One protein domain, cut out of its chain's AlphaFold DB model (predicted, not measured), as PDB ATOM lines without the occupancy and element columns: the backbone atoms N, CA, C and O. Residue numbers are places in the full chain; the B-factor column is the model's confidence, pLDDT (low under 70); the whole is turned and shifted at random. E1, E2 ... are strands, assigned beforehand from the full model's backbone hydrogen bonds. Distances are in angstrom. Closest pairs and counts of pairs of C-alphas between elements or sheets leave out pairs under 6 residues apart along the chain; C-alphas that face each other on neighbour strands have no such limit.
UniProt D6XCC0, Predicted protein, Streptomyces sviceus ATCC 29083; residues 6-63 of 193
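AT A GLANCE: This is residues 6 to 63 of the 193 residues of the protein "Predicted protein" of Streptomyces sviceus ATCC 29083 (UniProt D6XCC0). A long hairpin, E4 and E5, makes the main slab, with the short strand E1 beside the first half of E5; from there E1 runs on into a second, smaller hairpin, E2 and E3, at one end of the whole. A long unnamed stretch, residues 20 to 41, then arches from the small hairpin to the far end of the long one, where E4 begins. The printed part has 58 residues with no named helix and five named strands, E1 to E5 in chain order, in two antiparallel sheets, E1 - E5 - E4 and E2 - E3. The class is all strand, meaning that the named elements are strands, though they hold 27 of the 58 printed residues, under half. The whole is loose, with a radius of gyration of the C-alphas of 14.2 A, and elongated, spanning 41 by 23 by 19 A.

HOW THE PARTS SIT: Begin with the hairpin of E4, residues 42 to 49, and E5, residues 55 to 62, antiparallel neighbours at 163 degrees. Look at N 46 and O 58, 2.8 A apart and within hydrogen-bond range, and at N 60 and O 44, 3.0 A. E5 is the inner strand; its other neighbour is the edge strand E1, residues 6 to 8, antiparallel at 146 degrees, where N 57 and O 7 are 2.8 A apart, within hydrogen-bond range. Across a break of 1 residue E1 runs on, at 31 degrees, into E2, residues 10 to 13. E2 forms a hairpin with E3, residues 16 to 19, antiparallel at 153 degrees, with N 11 and O 18 at 2.9 A, within hydrogen-bond range. The closest C-alphas of E3 and E5, those of Arg 19 and Leu 55, are 7.5 A apart. E2 and E5 are only just apart, 8.4 A at the closest, and E3 and E4 are apart.

IN THESE COORDINATES: Find C-alpha 42 at (48.391, -36.052, 37.504); from there E4 runs 22.6 A to C-alpha 49 at (51.333, -46.243, 17.579). E5 returns over 23.2 A from C-alpha 55 to C-alpha 62 at (44.226, -38.770, 38.491). The printed part begins with E1, 6.8 A long, at C-alpha 6, (42.877, -44.541, 24.877). E2 measures 9.6 A and E3 10.2 A.

THE WHOLE: The two C-alphas farthest apart, those of Ser 15 and Leu 35, are 42.5 A from each other. The printed part has no cut. The link from E3 to E4, 22 residues, is long; those from E1 to E2, E2 to E3 and E4 to E5 are tight. The mean pLDDT of the printed part is 90.7, and one residue, Arg 39, is under 70.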
ATOM      1  N   ARG A   6      42.237 -44.477  26.196       95.38
ATOM      2  CA  ARG A   6      42.877 -44.541  24.877       95.38
ATOM      3  C   ARG A   6      42.057 -43.710  23.899       95.38
ATOM      4  O   ARG A   6      40.851 -43.907  23.799       95.38
ATOM      5  N   TRP A   7      42.722 -42.820  23.178       96.62
ATOM      6  CA  TRP A   7      42.090 -41.892  22.249       96.62
ATOM      7  C   TRP A   7      42.689 -42.052  20.861       96.62
ATOM      8  O   TRP A   7      43.898 -41.922  20.694       96.62
ATOM      9  N   ASP A   8      41.847 -42.298  19.866       96.38
ATOM     10  CA  ASP A   8      42.260 -42.281  18.467       96.38
ATOM     11  C   ASP A   8      42.373 -40.844  17.951       96.38
ATOM     12  O   ASP A   8      41.549 -39.987  18.281       96.38
ATOM     13  N   VAL A   9      43.382 -40.583  17.115       96.06
ATOM     14  CA  VAL A   9      43.593 -39.264  16.509       96.06
ATOM     15  C   VAL A   9      43.094 -39.258  15.065       96.06
ATOM     16  O   VAL A   9      43.464 -40.113  14.255       96.06
ATOM     17  N   PHE A  10      42.278 -38.255  14.745       96.12
ATOM     18  CA  PHE A  10      41.716 -38.038  13.416       96.12
ATOM     19  C   PHE A  10      42.060 -36.636  12.912       96.12
ATOM     20  O   PHE A  10      42.066 -35.687  13.695       96.12
ATOM     21  N   LEU A  11      42.292 -36.517  11.607       96.25
ATOM     22  CA  LEU A  11      42.156 -35.257  10.884       96.25
ATOM     23  C   LEU A  11      40.680 -35.059  10.538       96.25
ATOM     24  O   LEU A  11      40.010 -36.017  10.143       96.25
ATOM     25  N   LEU A  12      40.193 -33.832  10.714       97.12
ATOM     26  CA  LEU A  12      38.865 -33.415  10.285       97.12
ATOM     27  C   LEU A  12      39.017 -32.479   9.088       97.12
ATOM     28  O   LEU A  12      39.673 -31.445   9.220       97.12
ATOM     29  N   ASP A  13      38.404 -32.835   7.964       95.19
ATOM     30  CA  ASP A  13      38.252 -31.967   6.794       95.19
ATOM     31  C   ASP A  13      36.759 -31.866   6.457       95.19
ATOM     32  O   ASP A  13      36.127 -32.824   6.003       95.19
ATOM     33  N   GLY A  14      36.139 -30.742   6.826       94.06
ATOM     34  CA  GLY A  14      34.680 -30.622   6.861       94.06
ATOM     35  C   GLY A  14      34.042 -31.687   7.764       94.06
ATOM     36  O   GLY A  14      34.253 -31.695   8.978       94.06
ATOM     37  N   SER A  15      33.244 -32.582   7.173       94.12
ATOM     38  CA  SER A  15      32.631 -33.729   7.862       94.12
ATOM     39  C   SER A  15      33.437 -35.028   7.748       94.12
ATOM     40  O   SER A  15      33.075 -36.021   8.382       94.12
ATOM     41  N   GLU A  16      34.489 -35.060   6.929       95.62
ATOM     42  CA  GLU A  16      35.313 -36.252   6.747       95.62
ATOM     43  C   GLU A  16      36.257 -36.451   7.939       95.62
ATOM     44  O   GLU A  16      36.828 -35.502   8.483       95.62
ATOM     45  N   ARG A  17      36.408 -37.711   8.365       97.06
ATOM     46  CA  ARG A  17      37.293 -38.114   9.463       97.06
ATOM     47  C   ARG A  17      38.318 -39.121   8.972       97.06
ATOM     48  O   ARG A  17      37.975 -40.277   8.730       97.06
ATOM     49  N   THR A  18      39.587 -38.735   8.954       96.81
ATOM     50  CA  THR A  18      40.678 -39.613   8.508       96.81
ATOM     51  C   THR A  18      41.575 -39.978   9.685       96.81
ATOM     52  O   THR A  18      42.071 -39.095  10.385       96.81
ATOM     53  N   ARG A  19      41.811 -41.276   9.932       96.75
ATOM     54  CA  ARG A  19      42.777 -41.695  10.966       96.75
ATOM     55  C   ARG A  19      44.187 -41.289  10.560       96.75
ATOM     56  O   ARG A  19      44.616 -41.553   9.439       96.75
ATOM     57  N   LEU A  20      44.930 -40.720  11.502       96.50
ATOM     58  CA  LEU A  20      46.311 -40.324  11.260       96.50
ATOM     59  C   LEU A  20      47.276 -41.491  11.458       96.50
ATOM     60  O   LEU A  20      47.142 -42.278  12.396       96.50
ATOM     61  N   ARG A  21      48.300 -41.563  10.605       96.00
ATOM     62  CA  ARG A  21      49.514 -42.344  10.868       96.00
ATOM     63  C   ARG A  21      50.583 -41.420  11.449       96.00
ATOM     64  O   ARG A  21      50.654 -40.256  11.056       96.00
ATOM     65  N   PRO A  22      51.401 -41.891  12.396       93.88
ATOM     66  CA  PRO A  22      52.331 -41.013  13.079       93.88
ATOM     67  C   PRO A  22      53.637 -40.842  12.283       93.88
ATOM     68  O   PRO A  22      54.225 -41.826  11.842       93.88
ATOM     69  N   GLY A  23      54.125 -39.604  12.159       90.94
ATOM     70  CA  GLY A  23      55.507 -39.302  11.750       90.94
ATOM     71  C   GLY A  23      56.498 -39.432  12.920       90.94
ATOM     72  O   GLY A  23      56.132 -39.998  13.955       90.94
ATOM     73  N   PRO A  24      57.735 -38.911  12.814       89.50
ATOM     74  CA  PRO A  24      58.653 -38.805  13.951       89.50
ATOM     75  C   PRO A  24      58.008 -38.090  15.150       89.50
ATOM     76  O   PRO A  24      57.265 -37.126  14.977       89.50
ATOM     77  N   ARG A  25      58.270 -38.574  16.371       88.06
ATOM     78  CA  ARG A  25      57.696 -38.046  17.622       88.06
ATOM     79  C   ARG A  25      58.820 -37.776  18.606       88.06
ATOM     80  O   ARG A  25      59.562 -38.694  18.942       88.06
ATOM     81  N   ASP A  26      58.920 -36.543  19.082       87.94
ATOM     82  CA  ASP A  26      59.826 -36.203  20.175       87.94
ATOM     83  C   ASP A  26      59.113 -36.408  21.517       87.94
ATOM     84  O   ASP A  26      58.211 -35.651  21.876       87.94
ATOM     85  N   LEU A  27      59.499 -37.461  22.240       88.56
ATOM     86  CA  LEU A  27      58.936 -37.815  23.548       88.56
ATOM     87  C   LEU A  27      59.862 -37.450  24.710       88.56
ATOM     88  O   LEU A  27      59.547 -37.758  25.859       88.56
ATOM     89  N   ARG A  28      60.974 -36.744  24.459       87.62
ATOM     90  CA  ARG A  28      61.983 -36.438  25.490       87.62
ATOM     91  C   ARG A  28      61.423 -35.650  26.669       87.62
ATOM     92  O   ARG A  28      61.917 -35.772  27.779       87.62
ATOM     93  N   VAL A  29      60.353 -34.881  26.464       85.12
ATOM     94  CA  VAL A  29      59.673 -34.162  27.552       85.12
ATOM     95  C   VAL A  29      59.045 -35.096  28.596       85.12
ATOM     96  O   VAL A  29      58.821 -34.655  29.726       85.12
ATOM     97  N   LEU A  30      58.744 -36.346  28.225       87.12
ATOM     98  CA  LEU A  30      58.178 -37.377  29.098       87.12
ATOM     99  C   LEU A  30      59.260 -38.181  29.824       87.12
ATOM    100  O   LEU A  30      58.982 -38.716  30.895       87.12
ATOM    101  N   VAL A  31      60.478 -38.222  29.278       83.25
ATOM    102  CA  VAL A  31      61.633 -38.845  29.933       83.25
ATOM    103  C   VAL A  31      61.859 -38.171  31.287       83.25
ATOM    104  O   VAL A  31      61.715 -36.952  31.431       83.25
ATOM    105  N   ASP A  32      62.134 -38.996  32.296       83.88
ATOM    106  CA  ASP A  32      62.315 -38.589  33.691       83.88
ATOM    107  C   ASP A  32      61.147 -37.778  34.275       83.88
ATOM    108  O   ASP A  32      61.294 -37.022  35.239       83.88
ATOM    109  N   GLY A  33      59.941 -37.961  33.727       82.38
ATOM    110  CA  GLY A  33      58.732 -37.295  34.201       82.38
ATOM    111  C   GLY A  33      58.426 -37.562  35.679       82.38
ATOM    112  O   GLY A  33      57.769 -36.729  36.309       82.38
ATOM    113  N   HIS A  34      58.913 -38.687  36.215       78.69
ATOM    114  CA  HIS A  34      58.797 -39.099  37.617       78.69
ATOM    115  C   HIS A  34      59.648 -38.256  38.578       78.69
ATOM    116  O   HIS A  34      59.291 -38.118  39.748       78.69
ATOM    117  N   LEU A  35      60.728 -37.630  38.094       80.75
ATOM    118  CA  LEU A  35      61.573 -36.739  38.898       80.75
ATOM    119  C   LEU A  35      60.924 -35.368  39.127       80.75
ATOM    120  O   LEU A  35      61.321 -34.625  40.023       80.75
ATOM    121  N   ARG A  36      59.917 -35.009  38.322       81.75
ATOM    122  CA  ARG A  36      59.255 -33.705  38.413       81.75
ATOM    123  C   ARG A  36      58.240 -33.686  39.545       81.75
ATOM    124  O   ARG A  36      57.371 -34.555  39.654       81.75
ATOM    125  N   GLU A  37      58.276 -32.625  40.342       74.19
ATOM    126  CA  GLU A  37      57.204 -32.362  41.293       74.19
ATOM    127  C   GLU A  37      55.904 -32.007  40.567       74.19
ATOM    128  O   GLU A  37      55.877 -31.185  39.651       74.19
ATOM    129  N   ARG A  38      54.797 -32.612  41.004       79.06
ATOM    130  CA  ARG A  38      53.460 -32.337  40.473       79.06
ATOM    131  C   ARG A  38      52.529 -31.996  41.629       79.06
ATOM    132  O   ARG A  38      52.292 -32.836  42.492       79.06
ATOM    133  N   ARG A  39      52.056 -30.744  41.645       69.38
ATOM    134  CA  ARG A  39      51.181 -30.184  42.696       69.38
ATOM    135  C   ARG A  39      49.686 -30.290  42.374       69.38
ATOM    136  O   ARG A  39      48.871 -30.197  43.279       69.38
ATOM    137  N   GLY A  40      49.334 -30.438  41.095       71.06
ATOM    138  CA  GLY A  40      47.957 -30.614  40.624       71.06
ATOM    139  C   GLY A  40      47.636 -32.076  40.305       71.06
ATOM    140  O   GLY A  40      48.524 -32.926  40.436       71.06
ATOM    141  N   PRO A  41      46.407 -32.373  39.836       79.62
ATOM    142  CA  PRO A  41      46.077 -33.718  39.393       79.62
ATOM    143  C   PRO A  41      47.102 -34.176  38.359       79.62
ATOM    144  O   PRO A  41      47.512 -33.417  37.469       79.62
ATOM    145  N   LEU A  42      47.529 -35.427  38.481       88.00
ATOM    146  CA  LEU A  42      48.391 -36.052  37.504       88.00
ATOM    147  C   LEU A  42      47.680 -36.033  36.153       88.00
ATOM    148  O   LEU A  42      46.653 -36.684  35.992       88.00
ATOM    149  N   ALA A  43      48.255 -35.332  35.180       90.31
ATOM    150  CA  ALA A  43      47.824 -35.377  33.794       90.31
ATOM    151  C   ALA A  43      48.989 -35.838  32.911       90.31
ATOM    152  O   ALA A  43      49.971 -35.110  32.729       90.31
ATOM    153  N   VAL A  44      48.870 -37.044  32.361       91.81
ATOM    154  CA  VAL A  44      49.857 -37.657  31.461       91.81
ATOM    155  C   VAL A  44      49.207 -37.918  30.112       91.81
ATOM    156  O   VAL A  44      48.051 -38.337  30.042       91.81
ATOM    157  N   ARG A  45      49.950 -37.647  29.035       93.06
ATOM    158  CA  ARG A  45      49.541 -37.887  27.648       93.06
ATOM    159  C   ARG A  45      50.728 -38.484  26.910       93.06
ATOM    160  O   ARG A  45      51.728 -37.798  26.730       93.06
ATOM    161  N   VAL A  46      50.603 -39.739  26.500       94.19
ATOM    162  CA  VAL A  46      51.640 -40.456  25.757       94.19
ATOM    163  C   VAL A  46      51.089 -40.768  24.369       94.19
ATOM    164  O   VAL A  46      50.194 -41.610  24.249       94.19
ATOM    165  N   PRO A  47      51.547 -40.078  23.313       94.62
ATOM    166  CA  PRO A  47      51.197 -40.459  21.956       94.62
ATOM    167  C   PRO A  47      51.923 -41.758  21.588       94.62
ATOM    168  O   PRO A  47      53.116 -41.910  21.842       94.62
ATOM    169  N   TYR A  48      51.204 -42.698  20.986       93.56
ATOM    170  CA  TYR A  48      51.720 -44.021  20.650       93.56
ATOM    171  C   TYR A  48      51.150 -44.525  19.327       93.56
ATOM    172  O   TYR A  48      50.186 -43.977  18.787       93.56
ATOM    173  N   VAL A  49      51.784 -45.567  18.794       94.06
ATOM    174  CA  VAL A  49      51.333 -46.243  17.579       94.06
ATOM    175  C   VAL A  49      50.478 -47.436  17.992       94.06
ATOM    176  O   VAL A  49      50.921 -48.274  18.777       94.06
ATOM    177  N   THR A  50      49.249 -47.511  17.491       94.25
ATOM    178  CA  THR A  50      48.394 -48.686  17.689       94.25
ATOM    179  C   THR A  50      48.961 -49.896  16.945       94.25
ATOM    180  O   THR A  50      49.802 -49.758  16.058       94.25
ATOM    181  N   LYS A  51      48.460 -51.098  17.260       92.12
ATOM    182  CA  LYS A  51      48.843 -52.330  16.546       92.12
ATOM    183  C   LYS A  51      48.594 -52.241  15.033       92.12
ATOM    184  O   LYS A  51      49.374 -52.787  14.266       92.12
ATOM    185  N   ASP A  52      47.579 -51.482  14.621       94.56
ATOM    186  CA  ASP A  52      47.220 -51.268  13.209       94.56
ATOM    187  C   ASP A  52      48.006 -50.110  12.546       94.56
ATOM    188  O   ASP A  52      47.763 -49.733  11.394       94.56
ATOM    189  N   GLY A  53      48.957 -49.508  13.267       95.75
ATOM    190  CA  GLY A  53      49.852 -48.480  12.734       95.75
ATOM    191  C   GLY A  53      49.276 -47.061  12.709       95.75
ATOM    192  O   GLY A  53      49.754 -46.238  11.925       95.75
ATOM    193  N   TYR A  54      48.255 -46.767  13.518       97.38
ATOM    194  CA  TYR A  54      47.655 -45.431  13.624       97.38
ATOM    195  C   TYR A  54      48.150 -44.679  14.859       97.38
ATOM    196  O   TYR A  54      48.540 -45.281  15.858       97.38
ATOM    197  N   LEU A  55      48.119 -43.351  14.793       96.94
ATOM    198  CA  LEU A  55      48.397 -42.484  15.926       96.94
ATOM    199  C   LEU A  55      47.226 -42.528  16.912       96.94
ATOM    200  O   LEU A  55      46.077 -42.250  16.560       96.94
ATOM    201  N   ALA A  56      47.548 -42.819  18.164       96.31
ATOM    202  CA  ALA A  56      46.642 -42.710  19.294       96.31
ATOM    203  C   ALA A  56      47.333 -41.980  20.451       96.31
ATOM    204  O   ALA A  56      48.551 -41.801  20.465       96.31
ATOM    205  N   VAL A  57      46.553 -41.557  21.440       95.56
ATOM    206  CA  VAL A  57      47.041 -40.950  22.677       95.56
ATOM    207  C   VAL A  57      46.529 -41.759  23.856       95.56
ATOM    208  O   VAL A  57      45.324 -41.955  24.029       95.56
ATOM    209  N   ARG A  58      47.454 -42.225  24.691       95.19
ATOM    210  CA  ARG A  58      47.151 -42.797  25.999       95.19
ATOM    211  C   ARG A  58      47.130 -41.665  27.014       95.19
ATOM    212  O   ARG A  58      48.040 -40.838  27.037       95.19
ATOM    213  N   THR A  59      46.081 -41.596  27.818       95.19
ATOM    214  CA  THR A  59      45.877 -40.493  28.760       95.19
ATOM    215  C   THR A  59      45.562 -41.017  30.146       95.19
ATOM    216  O   THR A  59      44.824 -41.990  30.277       95.19
ATOM    217  N   TRP A  60      46.093 -40.334  31.157       93.81
ATOM    218  CA  TRP A  60      45.762 -40.542  32.563       93.81
ATOM    219  C   TRP A  60      45.461 -39.197  33.207       93.81
ATOM    220  O   TRP A  60      46.172 -38.216  32.956       93.81
ATOM    221  N   LEU A  61      44.401 -39.162  34.013       92.75
ATOM    222  CA  LEU A  61      43.966 -37.977  34.742       92.75
ATOM    223  C   LEU A  61      43.526 -38.388  36.149       92.75
ATOM    224  O   LEU A  61      42.391 -38.815  36.345       92.75
ATOM    225  N   ARG A  62      44.431 -38.263  37.125       92.44
ATOM    226  CA  ARG A  62      44.226 -38.770  38.491       92.44
ATOM    227  C   ARG A  62      44.431 -37.657  39.526       92.44
ATOM    228  O   ARG A  62      45.409 -36.925  39.404       92.44
ATOM    229  N   PRO A  63      43.576 -37.520  40.559       91.25
ATOM    230  CA  PRO A  63      43.793 -36.545  41.636       91.25
ATOM    231  C   PRO A  63      45.118 -36.761  42.379       91.25
ATOM    232  O   PRO A  63      45.821 -35.800  42.673       91.25
TER     233      PRO A  63